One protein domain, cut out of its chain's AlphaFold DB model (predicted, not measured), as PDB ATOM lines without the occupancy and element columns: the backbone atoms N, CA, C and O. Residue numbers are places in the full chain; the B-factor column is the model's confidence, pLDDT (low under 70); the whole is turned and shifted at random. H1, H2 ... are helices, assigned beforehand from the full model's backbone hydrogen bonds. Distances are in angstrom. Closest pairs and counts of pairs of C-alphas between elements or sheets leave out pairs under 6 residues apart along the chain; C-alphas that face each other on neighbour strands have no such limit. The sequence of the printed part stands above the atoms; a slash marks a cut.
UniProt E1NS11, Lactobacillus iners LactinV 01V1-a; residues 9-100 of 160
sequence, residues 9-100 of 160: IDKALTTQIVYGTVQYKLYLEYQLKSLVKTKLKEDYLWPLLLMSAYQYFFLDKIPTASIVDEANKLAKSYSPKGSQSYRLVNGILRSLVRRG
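Overview. This is residues 9 to 100 of the 160 residues of a protein of Lactobacillus iners LactinV 01V1-a (UniProt E1NS11). Three helices, H3, H4 and H5, stand side by side as a compact up-and-down bundle, their centres making a triangle, and the first two helices, H1 and H2, form a corner that packs crosswise on H3. H3 is the core of the whole, with H4 and H5 along it and with the end of H1 and the short H2 across it; a long link, residues 34 to 44, leads from H2 back to the beginning of H3. The printed part has 92 residues with five named helices, in the order H1, H2, H3, H4, H5, and no named strand; the class is all helix. The whole is compact, with a radius of gyration of the C-alphas of 12.5 A, and rounded, its C-alphas spanning 34 by 27 by 22 A.

Arrangement. Begin at Ile 9, where H1, residues 9 to 23, sets out; after one residue, a tight link, you meet H2, residues 25 to 33. These two are close but not clearly touching, the closest C-alphas being those of Thr 21 and Leu 28, 7.6 A apart, and their lines are about perpendicular, at 79 degrees. Read on to H3, residues 45 to 58, which is the hub, touching four other helices. H1 touches it with residues 17 to 21 alone; the closest C-alphas are those of Thr 21 and Met 51, 5.6 A apart, and the lines are about perpendicular, at 77 degrees. H2 touches residues 49 to 54 of H3 alone; look at Leu 28 and Leu 50, whose C-alphas are the closest at 6.0 A, with the lines at 72 degrees, only just about perpendicular. Next comes H4, residues 64 to 78, which forms a helical hairpin with H3: they touch, closest at the C-alphas of Ser 52 and Ile 67, 6.2 A apart, and run opposite ways at a shallow tilt of 16 degrees. Last comes H5, residues 85 to 99, which forms a second helical hairpin with H4, opposite ways at a shallow tilt of 20 degrees; here the C-alphas of Ala 75 and Tyr 86 are the closest, 4.7 A apart. H5 also touches H3, running the same way at a shallow tilt of 29 degrees, with the C-alphas of Leu 49 and Val 89 closest at 7.0 A. H3, H4 and H5 are an up-and-down bundle, each helix running against the one before it. H2 and H5 are close but not clearly touching, with the C-alphas of Leu 32 and Leu 96 7.4 A apart, while H1 is apart from H4 and H5, and H2 is apart from H4. In H1, H2, H3, H4 and H5 every backbone O i to N i+4 pair is within hydrogen-bond range.

Along the chain. Find C-alpha 9 at (129.481, 125.256, 315.996); from there H1 runs 20.7 A to C-alpha 23. H2 covers residues 25 to 33. Find C-alpha 45 at (154.283, 128.529, 313.823), from which H3 runs 19.8 A to C-alpha 58. H4, from C-alpha 64 to C-alpha 78, is 21.4 A long. H5 begins at C-alpha 85 and runs 20.9 A to C-alpha 99 at (155.725, 113.867, 327.196).

Size, cuts and confidence. The two C-alphas farthest apart are those of Ile 9 and Thr 38, 35.8 A. The printed part has no cut. The link from H2 to H3, 11 residues, is long; those from H1 to H2 and from H3 to H4 are tight, and that from H4 to H5, 6 residues, is short. In the B-factor column the mean pLDDT of the printed part of this model is 93.8, and no printed residue is under 70.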
ATOM      1  N   ILE A   9     128.638 126.170 315.217       87.19
ATOM      2  CA  ILE A   9     129.481 125.256 315.996       87.19
ATOM      3  C   ILE A   9     130.960 125.592 315.784       87.19
ATOM      4  O   ILE A   9     131.688 125.801 316.754       87.19
ATOM      5  N   ASP A  10     131.390 125.746 314.531       87.62
ATOM      6  CA  ASP A  10     132.784 126.076 314.209       87.62
ATOM      7  C   ASP A  10     133.162 127.477 314.704       87.62
ATOM      8  O   ASP A  10     134.296 127.717 315.131       87.62
ATOM      9  N   LYS A  11     132.201 128.414 314.702       88.94
ATOM     10  CA  LYS A  11     132.377 129.754 315.278       88.94
ATOM     11  C   LYS A  11     132.600 129.694 316.785       88.94
ATOM     12  O   LYS A  11     133.500 130.372 317.288       88.94
ATOM     13  N   ALA A  12     131.812 128.894 317.499       89.81
ATOM     14  CA  ALA A  12     131.971 128.707 318.936       89.81
ATOM     15  C   ALA A  12     133.323 128.051 319.259       89.81
ATOM     16  O   ALA A  12     134.073 128.577 320.080       89.81
ATOM     17  N   LEU A  13     133.679 126.980 318.543       91.81
ATOM     18  CA  LEU A  13     134.945 126.272 318.735       91.81
ATOM     19  C   LEU A  13     136.157 127.171 318.464       91.81
ATOM     20  O   LEU A  13     137.066 127.260 319.283       91.81
ATOM     21  N   THR A  14     136.159 127.891 317.344       92.44
ATOM     22  CA  THR A  14     137.271 128.786 316.995       92.44
ATOM     23  C   THR A  14     137.412 129.913 318.021       92.44
ATOM     24  O   THR A  14     138.524 130.242 318.426       92.44
ATOM     25  N   THR A  15     136.294 130.477 318.490       92.62
ATOM     26  CA  THR A  15     136.290 131.469 319.580       92.62
ATOM     27  C   THR A  15     136.938 130.880 320.830       92.62
ATOM     28  O   THR A  15     137.861 131.476 321.381       92.62
ATOM     29  N   GLN A  16     136.514 129.684 321.237       94.25
ATOM     30  CA  GLN A  16     137.059 128.998 322.402       94.25
ATOM     31  C   GLN A  16     138.566 128.749 322.274       94.25
ATOM     32  O   GLN A  16     139.305 129.035 323.212       94.25
ATOM     33  N   ILE A  17     139.041 128.286 321.113       96.25
ATOM     34  CA  ILE A  17     140.472 128.058 320.868       96.25
ATOM     35  C   ILE A  17     141.257 129.365 320.981       96.25
ATOM     36  O   ILE A  17     142.277 129.401 321.664       96.25
ATOM     37  N   VAL A  18     140.795 130.445 320.345       95.56
ATOM     38  CA  VAL A  18     141.510 131.730 320.348       95.56
ATOM     39  C   VAL A  18     141.573 132.321 321.756       95.56
ATOM     40  O   VAL A  18     142.667 132.604 322.247       95.56
ATOM     41  N   TYR A  19     140.426 132.477 322.423       95.38
ATOM     42  CA  TYR A  19     140.386 133.054 323.768       95.38
ATOM     43  C   TYR A  19     141.117 132.173 324.776       95.38
ATOM     44  O   TYR A  19     141.920 132.679 325.556       95.38
ATOM     45  N   GLY A  20     140.920 130.858 324.705       96.50
ATOM     46  CA  GLY A  20     141.596 129.909 325.575       96.50
ATOM     47  C   GLY A  20     143.111 129.892 325.391       96.50
ATOM     48  O   GLY A  20     143.852 129.867 326.370       96.50
ATOM     49  N   THR A  21     143.599 130.008 324.154       97.75
ATOM     50  CA  THR A  21     145.043 130.092 323.881       97.75
ATOM     51  C   THR A  21     145.664 131.348 324.493       97.75
ATOM     52  O   THR A  21     146.765 131.289 325.039       97.75
ATOM     53  N   VAL A  22     144.968 132.488 324.427       96.56
ATOM     54  CA  VAL A  22     145.432 133.738 325.049       96.56
ATOM     55  C   VAL A  22     145.382 133.635 326.572       96.56
ATOM     56  O   VAL A  22     146.353 133.982 327.241       96.56
ATOM     57  N   GLN A  23     144.277 133.123 327.111       96.44
ATOM     58  CA  GLN A  23     144.050 132.960 328.544       96.44
ATOM     59  C   GLN A  23     145.110 132.056 329.191       96.44
ATOM     60  O   GLN A  23     145.716 132.423 330.196       96.44
ATOM     61  N   TYR A  24     145.409 130.914 328.566       98.06
ATOM     62  CA  TYR A  24     146.377 129.935 329.064       98.06
ATOM     63  C   TYR A  24     147.782 130.099 328.472       98.06
ATOM     64  O   TYR A  24     148.594 129.176 328.536       98.06
ATOM     65  N   LYS A  25     148.113 131.264 327.904       98.12
ATOM     66  CA  LYS A  25     149.380 131.473 327.190       98.12
ATOM     67  C   LYS A  25     150.611 131.088 328.017       98.12
ATOM     68  O   LYS A  25     151.446 130.347 327.513       98.12
ATOM     69  N   LEU A  26     150.727 131.524 329.276       98.25
ATOM     70  CA  LEU A  26     151.905 131.219 330.107       98.25
ATOM     71  C   LEU A  26     152.047 129.716 330.369       98.25
ATOM     72  O   LEU A  26     153.157 129.182 330.313       98.25
ATOM     73  N   TYR A  27     150.923 129.040 330.612       98.56
ATOM     74  CA  TYR A  27     150.880 127.588 330.746       98.56
ATOM     75  C   TYR A  27     151.381 126.917 329.459       98.56
ATOM     76  O   TYR A  27     152.330 126.136 329.487       98.56
ATOM     77  N   LEU A  28     150.801 127.272 328.311       98.50
ATOM     78  CA  LEU A  28     151.099 126.658 327.014       98.50
ATOM     79  C   LEU A  28     152.541 126.915 326.559       98.50
ATOM     80  O   LEU A  28     153.217 126.004 326.076       98.50
ATOM     81  N   GLU A  29     153.046 128.133 326.758       98.12
ATOM     82  CA  GLU A  29     154.437 128.480 326.470       98.12
ATOM     83  C   GLU A  29     155.394 127.653 327.331       98.12
ATOM     84  O   GLU A  29     156.387 127.137 326.815       98.12
ATOM     85  N   TYR A  30     155.079 127.454 328.616       98.25
ATOM     86  CA  TYR A  30     155.865 126.588 329.494       98.25
ATOM     87  C   TYR A  30     155.896 125.142 328.988       98.25
ATOM     88  O   TYR A  30     156.971 124.537 328.931       98.25
ATOM     89  N   GLN A  31     154.752 124.616 328.534       98.19
ATOM     90  CA  GLN A  31     154.688 123.281 327.939       98.19
ATOM     91  C   GLN A  31     155.561 123.174 326.681       98.19
ATOM     92  O   GLN A  31     156.236 122.164 326.487       98.19
ATOM     93  N   LEU A  32     155.584 124.179 325.812       97.69
ATOM     94  CA  LEU A  32     156.286 124.089 324.527       97.69
ATOM     95  C   LEU A  32     157.779 124.428 324.613       97.69
ATOM     96  O   LEU A  32     158.562 123.932 323.799       97.69
ATOM     97  N   LYS A  33     158.194 125.229 325.600       95.69
ATOM     98  CA  LYS A  33     159.545 125.809 325.686       95.69
ATOM     99  C   LYS A  33     160.674 124.784 325.577       95.69
ATOM    100  O   LYS A  33     161.660 125.041 324.898       95.69
ATOM    101  N   SER A  34     160.549 123.624 326.224       94.38
ATOM    102  CA  SER A  34     161.591 122.580 326.190       94.38
ATOM    103  C   SER A  34     161.584 121.728 324.914       94.38
ATOM    104  O   SER A  34     162.571 121.048 324.620       94.38
ATOM    105  N   LEU A  35     160.491 121.758 324.145       96.44
ATOM    106  CA  LEU A  35     160.329 120.993 322.906       96.44
ATOM    107  C   LEU A  35     160.787 121.786 321.683       96.44
ATOM    108  O   LEU A  35     161.323 121.211 320.735       96.44
ATOM    109  N   VAL A  36     160.616 123.108 321.708       94.88
ATOM    110  CA  VAL A  36     161.056 124.000 320.633       94.88
ATOM    111  C   VAL A  36     162.521 124.376 320.843       94.88
ATOM    112  O   VAL A  36     162.852 125.402 321.426       94.88
ATOM    113  N   LYS A  37     163.418 123.507 320.369       88.75
ATOM    114  CA  LYS A  37     164.881 123.683 320.491       88.75
ATOM    115  C   LYS A  37     165.496 124.558 319.398       88.75
ATOM    116  O   LYS A  37     166.651 124.957 319.502       88.75
ATOM    117  N   THR A  38     164.751 124.821 318.331       87.00
ATOM    118  CA  THR A  38     165.212 125.564 317.155       87.00
ATOM    119  C   THR A  38     164.419 126.847 316.997       87.00
ATOM    120  O   THR A  38     163.223 126.874 317.285       87.00
ATOM    121  N   LYS A  39     165.053 127.892 316.458       87.62
ATOM    122  CA  LYS A  39     164.353 129.126 316.098       87.62
ATOM    123  C   LYS A  39     163.272 128.823 315.057       87.62
ATOM    124  O   LYS A  39     163.573 128.294 313.986       87.62
ATOM    125  N   LEU A  40     162.026 129.162 315.379       91.25
ATOM    126  CA  LEU A  40     160.922 129.136 314.425       91.25
ATOM    127  C   LEU A  40     161.142 130.279 313.431       91.25
ATOM    128  O   LEU A  40     161.342 131.421 313.844       91.25
ATOM    129  N   LYS A  41     161.209 129.953 312.138       88.00
ATOM    130  CA  LYS A  41     161.487 130.939 311.083       88.00
ATOM    131  C   LYS A  41     160.226 131.682 310.666       88.00
ATOM    132  O   LYS A  41     160.302 132.865 310.371       88.00
ATOM    133  N   GLU A  42     159.098 130.980 310.625       90.94
ATOM    134  CA  GLU A  42     157.812 131.538 310.234       90.94
ATOM    135  C   GLU A  42     156.962 131.919 311.457       90.94
ATOM    136  O   GLU A  42     156.734 131.102 312.353       90.94
ATOM    137  N   ASP A  43     156.442 133.149 311.461       91.19
ATOM    138  CA  ASP A  43     155.736 133.738 312.608       91.19
ATOM    139  C   ASP A  43     154.451 132.993 312.986       91.19
ATOM    140  O   ASP A  43     154.064 132.960 314.153       91.19
ATOM    141  N   TYR A  44     153.802 132.341 312.016       93.25
ATOM    142  CA  TYR A  44     152.561 131.600 312.248       93.25
ATOM    143  C   TYR A  44     152.769 130.316 313.072       93.25
ATOM    144  O   TYR A  44     151.810 129.784 313.634       93.25
ATOM    145  N   LEU A  45     154.005 129.807 313.165       95.44
ATOM    146  CA  LEU A  45     154.283 128.529 313.823       95.44
ATOM    147  C   LEU A  45     154.055 128.584 315.327       95.44
ATOM    148  O   LEU A  45     153.543 127.622 315.897       95.44
ATOM    149  N   TRP A  46     154.422 129.687 315.981       96.62
ATOM    150  CA  TRP A  46     154.258 129.798 317.429       96.62
ATOM    151  C   TRP A  46     152.779 129.855 317.840       96.62
ATOM    152  O   TRP A  46     152.376 129.021 318.653       96.62
ATOM    153  N   PRO A  47     151.928 130.712 317.237       96.81
ATOM    154  CA  PRO A  47     150.485 130.660 317.455       96.81
ATOM    155  C   PRO A  47     149.873 129.293 317.133       96.81
ATOM    156  O   PRO A  47     149.055 128.803 317.906       96.81
ATOM    157  N   LEU A  48     150.288 128.642 316.037       97.25
ATOM    158  CA  LEU A  48     149.797 127.310 315.670       97.25
ATOM    159  C   LEU A  48     150.102 126.265 316.750       97.25
ATOM    160  O   LEU A  48     149.220 125.496 317.134       97.25
ATOM    161  N   LEU A  49     151.333 126.248 317.264       98.06
ATOM    162  CA  LEU A  49     151.733 125.337 318.335       98.06
ATOM    163  C   LEU A  49     150.969 125.620 319.632       98.06
ATOM    164  O   LEU A  49     150.509 124.676 320.268       98.06
ATOM    165  N   LEU A  50     150.792 126.893 319.999       98.44
ATOM    166  CA  LEU A  50     150.026 127.283 321.185       98.44
ATOM    167  C   LEU A  50     148.558 126.850 321.079       98.44
ATOM    168  O   LEU A  50     148.054 126.214 321.999       98.44
ATOM    169  N   MET A  51     147.899 127.106 319.944       98.12
ATOM    170  CA  MET A  51     146.516 126.671 319.712       98.12
ATOM    171  C   MET A  51     146.385 125.146 319.713       98.12
ATOM    172  O   MET A  51     145.423 124.605 320.249       98.12
ATOM    173  N   SER A  52     147.353 124.431 319.136       98.12
ATOM    174  CA  SER A  52     147.357 122.961 319.133       98.12
ATOM    175  C   SER A  52     147.546 122.396 320.543       98.12
ATOM    176  O   SER A  52     146.864 121.452 320.932       98.12
ATOM    177  N   ALA A  53     148.436 122.998 321.337       98.19
ATOM    178  CA  ALA A  53     148.624 122.633 322.735       98.19
ATOM    179  C   ALA A  53     147.372 122.949 323.572       98.19
ATOM    180  O   ALA A  53     146.992 122.135 324.408       98.19
ATOM    181  N   TYR A  54     146.698 124.077 323.321       98.31
ATOM    182  CA  TYR A  54     145.446 124.414 323.999       98.31
ATOM    183  C   TYR A  54     144.368 123.362 323.739       98.31
ATOM    184  O   TYR A  54     143.774 122.844 324.681       98.31
ATOM    185  N   GLN A  55     144.167 122.995 322.471       97.88
ATOM    186  CA  GLN A  55     143.230 121.935 322.105       97.88
ATOM    187  C   GLN A  55     143.568 120.620 322.818       97.88
ATOM    188  O   GLN A  55     142.679 119.977 323.359       97.88
ATOM    189  N   TYR A  56     144.852 120.255 322.880       97.81
ATOM    190  CA  TYR A  56     145.292 119.017 323.521       97.81
ATOM    191  C   TYR A  56     145.042 118.985 325.035       97.81
ATOM    192  O   TYR A  56     144.617 117.958 325.551       97.81
ATOM    193  N   PHE A  57     145.320 120.080 325.748       97.19
ATOM    194  CA  PHE A  57     145.221 120.105 327.212       97.19
ATOM    195  C   PHE A  57     143.824 120.430 327.744       97.19
ATOM    196  O   PHE A  57     143.532 120.075 328.880       97.19
ATOM    197  N   PHE A  58     142.990 121.134 326.972       95.88
ATOM    198  CA  PHE A  58     141.740 121.702 327.489       95.88
ATOM    199  C   PHE A  58     140.483 121.295 326.711       95.88
ATOM    200  O   PHE A  58     139.382 121.589 327.179       95.88
ATOM    201  N   LEU A  59     140.600 120.658 325.537       94.75
ATOM    202  CA  LEU A  59     139.444 120.255 324.726       94.75
ATOM    203  C   LEU A  59     139.320 118.729 324.622       94.75
ATOM    204  O   LEU A  59     139.704 118.123 323.626       94.75
ATOM    205  N   ASP A  60     138.662 118.124 325.610       86.38
ATOM    206  CA  ASP A  60     138.488 116.662 325.724       86.38
ATOM    207  C   ASP A  60     137.766 116.009 324.534       86.38
ATOM    208  O   ASP A  60     137.892 114.811 324.283       86.38
ATOM    209  N   LYS A  61     136.971 116.787 323.793       88.31
ATOM    210  CA  LYS A  61     136.140 116.286 322.689       88.31
ATOM    211  C   LYS A  61     136.903 116.112 321.374       88.31
ATOM    212  O   LYS A  61     136.335 115.553 320.438       88.31
ATOM    213  N   ILE A  62     138.141 116.602 321.273       89.62
ATOM    214  CA  ILE A  62     138.915 116.549 320.030       89.62
ATOM    215  C   ILE A  62     139.968 115.441 320.137       89.62
ATOM    216  O   ILE A  62     140.876 115.538 320.963       89.62
ATOM    217  N   PRO A  63     139.905 114.397 319.289       94.56
ATOM    218  CA  PRO A  63     140.916 113.350 319.291       94.56
ATOM    219  C   PRO A  63     142.315 113.921 319.049       94.56
ATOM    220  O   PRO A  63     142.535 114.690 318.112       94.56
ATOM    221  N   THR A  64     143.297 113.481 319.838       94.12
ATOM    222  CA  THR A  64     144.687 113.955 319.728       94.12
ATOM    223  C   THR A  64     145.267 113.781 318.322       94.12
ATOM    224  O   THR A  64     146.002 114.644 317.841       94.12
ATOM    225  N   ALA A  65     144.918 112.689 317.634       93.88
ATOM    226  CA  ALA A  65     145.350 112.444 316.259       93.88
ATOM    227  C   ALA A  65     144.854 113.532 315.290       93.88
ATOM    228  O   ALA A  65     145.626 113.979 314.442       93.88
ATOM    229  N   SER A  66     143.611 113.996 315.455       95.31
ATOM    230  CA  SER A  66     143.022 115.061 314.638       95.31
ATOM    231  C   SER A  66     143.730 116.393 314.863       95.31
ATOM    232  O   SER A  66     144.093 117.046 313.892       95.31
ATOM    233  N   ILE A  67     144.038 116.745 316.119       96.12
ATOM    234  CA  ILE A  67     144.781 117.976 316.455       96.12
ATOM    235  C   ILE A  67     146.131 118.006 315.723       96.12
ATOM    236  O   ILE A  67     146.499 119.004 315.106       96.12
ATOM    237  N   VAL A  68     146.878 116.898 315.778       96.00
ATOM    238  CA  VAL A  68     148.200 116.798 315.141       96.00
ATOM    239  C   VAL A  68     148.092 116.849 313.616       96.00
ATOM    240  O   VAL A  68     148.907 117.512 312.969       96.00
ATOM    241  N   ASP A  69     147.113 116.156 313.032       95.94
ATOM    242  CA  ASP A  69     146.922 116.115 311.581       95.94
ATOM    243  C   ASP A  69     146.457 117.466 311.015       95.94
ATOM    244  O   ASP A  69     147.020 117.952 310.031       95.94
ATOM    245  N   GLU A  70     145.500 118.127 311.666       95.12
ATOM    246  CA  GLU A  70     145.029 119.461 311.283       95.12
ATOM    247  C   GLU A  70     146.131 120.510 311.406       95.12
ATOM    248  O   GLU A  70     146.353 121.280 310.470       95.12
ATOM    249  N   ALA A  71     146.898 120.497 312.501       96.06
ATOM    250  CA  ALA A  71     148.031 121.403 312.659       96.06
ATOM    251  C   ALA A  71     149.096 121.186 311.571       96.06
ATOM    252  O   ALA A  71     149.658 122.143 311.039       96.06
ATOM    253  N   ASN A  72     149.355 119.933 311.188       94.19
ATOM    254  CA  ASN A  72     150.267 119.597 310.095       94.19
ATOM    255  C   ASN A  72     149.734 120.094 308.737       94.19
ATOM    256  O   ASN A  72     150.486 120.684 307.961       94.19
ATOM    257  N   LYS A  73     148.436 119.912 308.457       94.25
ATOM    258  CA  LYS A  73     147.774 120.440 307.250       94.25
ATOM    259  C   LYS A  73     147.849 121.966 307.184       94.25
ATOM    260  O   LYS A  73     148.239 122.495 306.144       94.25
ATOM    261  N   LEU A  74     147.563 122.659 308.288       94.06
ATOM    262  CA  LEU A  74     147.655 124.117 308.366       94.06
ATOM    263  C   LEU A  74     149.100 124.595 308.170       94.06
ATOM    264  O   LEU A  74     149.361 125.525 307.414       94.06
ATOM    265  N   ALA A  75     150.074 123.917 308.780       93.62
ATOM    266  CA  ALA A  75     151.477 124.241 308.555       93.62
ATOM    267  C   ALA A  75     151.871 124.076 307.079       93.62
ATOM    268  O   ALA A  75     152.548 124.938 306.529       93.62
ATOM    269  N   LYS A  76     151.403 123.024 306.394       91.50
ATOM    270  CA  LYS A  76     151.643 122.858 304.951       91.50
ATOM    271  C   LYS A  76     151.025 123.979 304.119       91.50
ATOM    272  O   LYS A  76     151.659 124.408 303.162       91.50
ATOM    273  N   SER A  77     149.819 124.438 304.456       91.56
ATOM    274  CA  SER A  77     149.133 125.474 303.674       91.56
ATOM    275  C   SER A  77     149.757 126.862 303.841       91.56
ATOM    276  O   SER A  77     149.726 127.648 302.901       91.56
ATOM    277  N   TYR A  78     150.332 127.159 305.010       88.94
ATOM    278  CA  TYR A  78     151.002 128.436 305.292       88.94
ATOM    279  C   TYR A  78     152.516 128.413 305.029       88.94
ATOM    280  O   TYR A  78     153.154 129.466 304.994       88.94
ATOM    281  N   SER A  79     153.124 127.236 304.854       86.62
ATOM    282  CA  SER A  79     154.555 127.114 304.569       86.62
ATOM    283  C   SER A  79     154.916 127.671 303.184       86.62
ATOM    284  O   SER A  79     154.305 127.286 302.184       86.62
ATOM    285  N   PRO A  80     155.979 128.492 303.082       84.19
ATOM    286  CA  PRO A  80     156.581 128.835 301.797       84.19
ATOM    287  C   PRO A  80     157.002 127.579 301.022       84.19
ATOM    288  O   PRO A  80     157.369 126.560 301.621       84.19
ATOM    289  N   LYS A  81     157.005 127.651 299.684       79.44
ATOM    290  CA  LYS A  81     157.460 126.540 298.830       79.44
ATOM    291  C   LYS A  81     158.867 126.088 299.245       79.44
ATOM    292  O   LYS A  81     159.783 126.898 299.336       79.44
ATOM    293  N   GLY A  82     159.023 124.787 299.499       75.81
ATOM    294  CA  GLY A  82     160.288 124.183 299.931       75.81
ATOM    295  C   GLY A  82     160.560 124.233 301.441       75.81
ATOM    296  O   GLY A  82     161.519 123.609 301.894       75.81
ATOM    297  N   SER A  83     159.720 124.906 302.238       82.44
ATOM    298  CA  SER A  83     159.853 124.893 303.697       82.44
ATOM    299  C   SER A  83     159.373 123.565 304.296       82.44
ATOM    300  O   SER A  83     158.402 122.958 303.843       82.44
ATOM    301  N   GLN A  84     160.065 123.105 305.340       86.75
ATOM    302  CA  GLN A  84     159.762 121.860 306.054       86.75
ATOM    303  C   GLN A  84     159.074 122.112 307.407       86.75
ATOM    304  O   GLN A  84     159.071 121.230 308.271       86.75
ATOM    305  N   SER A  85     158.482 123.295 307.615       87.38
ATOM    306  CA  SER A  85     157.878 123.680 308.901       87.38
ATOM    307  C   SER A  85     156.778 122.723 309.360       87.38
ATOM    308  O   SER A  85     156.667 122.442 310.549       87.38
ATOM    309  N   TYR A  86     156.032 122.121 308.434       89.94
ATOM    310  CA  TYR A  86     155.029 121.105 308.762       89.94
ATOM    311  C   TYR A  86     155.616 119.856 309.445       89.94
ATOM    312  O   TYR A  86     155.004 119.297 310.357       89.94
ATOM    313  N   ARG A  87     156.836 119.436 309.067       91.88
ATOM    314  CA  ARG A  87     157.537 118.317 309.728       91.88
ATOM    315  C   ARG A  87     157.942 118.696 311.145       91.88
ATOM    316  O   ARG A  87     157.814 117.873 312.049       91.88
ATOM    317  N   LEU A  88     158.399 119.936 311.325       93.25
ATOM    318  CA  LEU A  88     158.770 120.484 312.625       93.25
ATOM    319  C   LEU A  88     157.559 120.530 313.568       93.25
ATOM    320  O   LEU A  88     157.641 119.992 314.669       93.25
ATOM    321  N   VAL A  89     156.429 121.088 313.119       94.94
ATOM    322  CA  VAL A  89     155.174 121.141 313.895       94.94
ATOM    323  C   VAL A  89     154.739 119.742 314.317       94.94
ATOM    324  O   VAL A  89     154.555 119.485 315.504       94.94
ATOM    325  N   ASN A  90     154.662 118.806 313.370       94.94
ATOM    326  CA  ASN A  90     154.280 117.425 313.655       94.94
ATOM    327  C   ASN A  90     155.234 116.748 314.659       94.94
ATOM    328  O   ASN A  90     154.790 116.053 315.571       94.94
ATOM    329  N   GLY A  91     156.547 116.971 314.531       95.81
ATOM    330  CA  GLY A  91     157.544 116.443 315.466       95.81
ATOM    331  C   GLY A  91     157.407 117.010 316.882       95.81
ATOM    332  O   GLY A  91     157.464 116.254 317.857       95.81
ATOM    333  N   ILE A  92     157.181 118.322 317.003       97.44
ATOM    334  CA  ILE A  92     156.972 119.001 318.290       97.44
ATOM    335  C   ILE A  92     155.686 118.501 318.946       97.44
ATOM    336  O   ILE A  92     155.727 118.096 320.105       97.44
ATOM    337  N   LEU A  93     154.566 118.463 318.218       97.56
ATOM    338  CA  LEU A  93     153.276 118.051 318.779       97.56
ATOM    339  C   LEU A  93     153.265 116.575 319.186       97.56
ATOM    340  O   LEU A  93     152.802 116.251 320.272       97.56
ATOM    341  N   ARG A  94     153.860 115.672 318.396       96.88
ATOM    342  CA  ARG A  94     154.022 114.267 318.819       96.88
ATOM    343  C   ARG A  94     154.882 114.138 320.072       96.88
ATOM    344  O   ARG A  94     154.602 113.307 320.931       96.88
ATOM    345  N   SER A  95     155.923 114.961 320.186       97.75
ATOM    346  CA  SER A  95     156.765 114.988 321.384       97.75
ATOM    347  C   SER A  95     156.015 115.550 322.593       97.75
ATOM    348  O   SER A  95     156.201 115.032 323.690       97.75
ATOM    349  N   LEU A  96     155.150 116.551 322.394       98.00
ATOM    350  CA  LEU A  96     154.271 117.104 323.426       98.00
ATOM    351  C   LEU A  96     153.308 116.041 323.946       98.00
ATOM    352  O   LEU A  96     153.261 115.813 325.149       98.00
ATOM    353  N   VAL A  97     152.611 115.352 323.042       96.62
ATOM    354  CA  VAL A  97     151.661 114.284 323.383       96.62
ATOM    355  C   VAL A  97     152.353 113.166 324.159       96.62
ATOM    356  O   VAL A  97     151.869 112.750 325.203       96.62
ATOM    357  N   ARG A  98     153.527 112.715 323.699       96.88
ATOM    358  CA  ARG A  98     154.287 111.660 324.385       96.88
ATOM    359  C   ARG A  98     154.790 112.089 325.765       96.88
ATOM    360  O   ARG A  98     154.861 111.258 326.660       96.88
ATOM    361  N   ARG A  99     155.212 113.348 325.920       96.94
ATOM    362  CA  ARG A  99     155.725 113.867 327.196       96.94
ATOM    363  C   ARG A  99     154.597 114.134 328.194       96.94
ATOM    364  O   ARG A  99     154.801 113.949 329.385       96.94
ATOM    365  N   GLY A 100     153.447 114.595 327.713       95.50
ATOM    366  CA  GLY A 100     152.360 115.072 328.556       95.50
ATOM    367  C   GLY A 100     152.642 116.430 329.206       95.50
ATOM    368  O   GLY A 100     153.540 117.188 328.797       95.50
TER     369      GLY A 100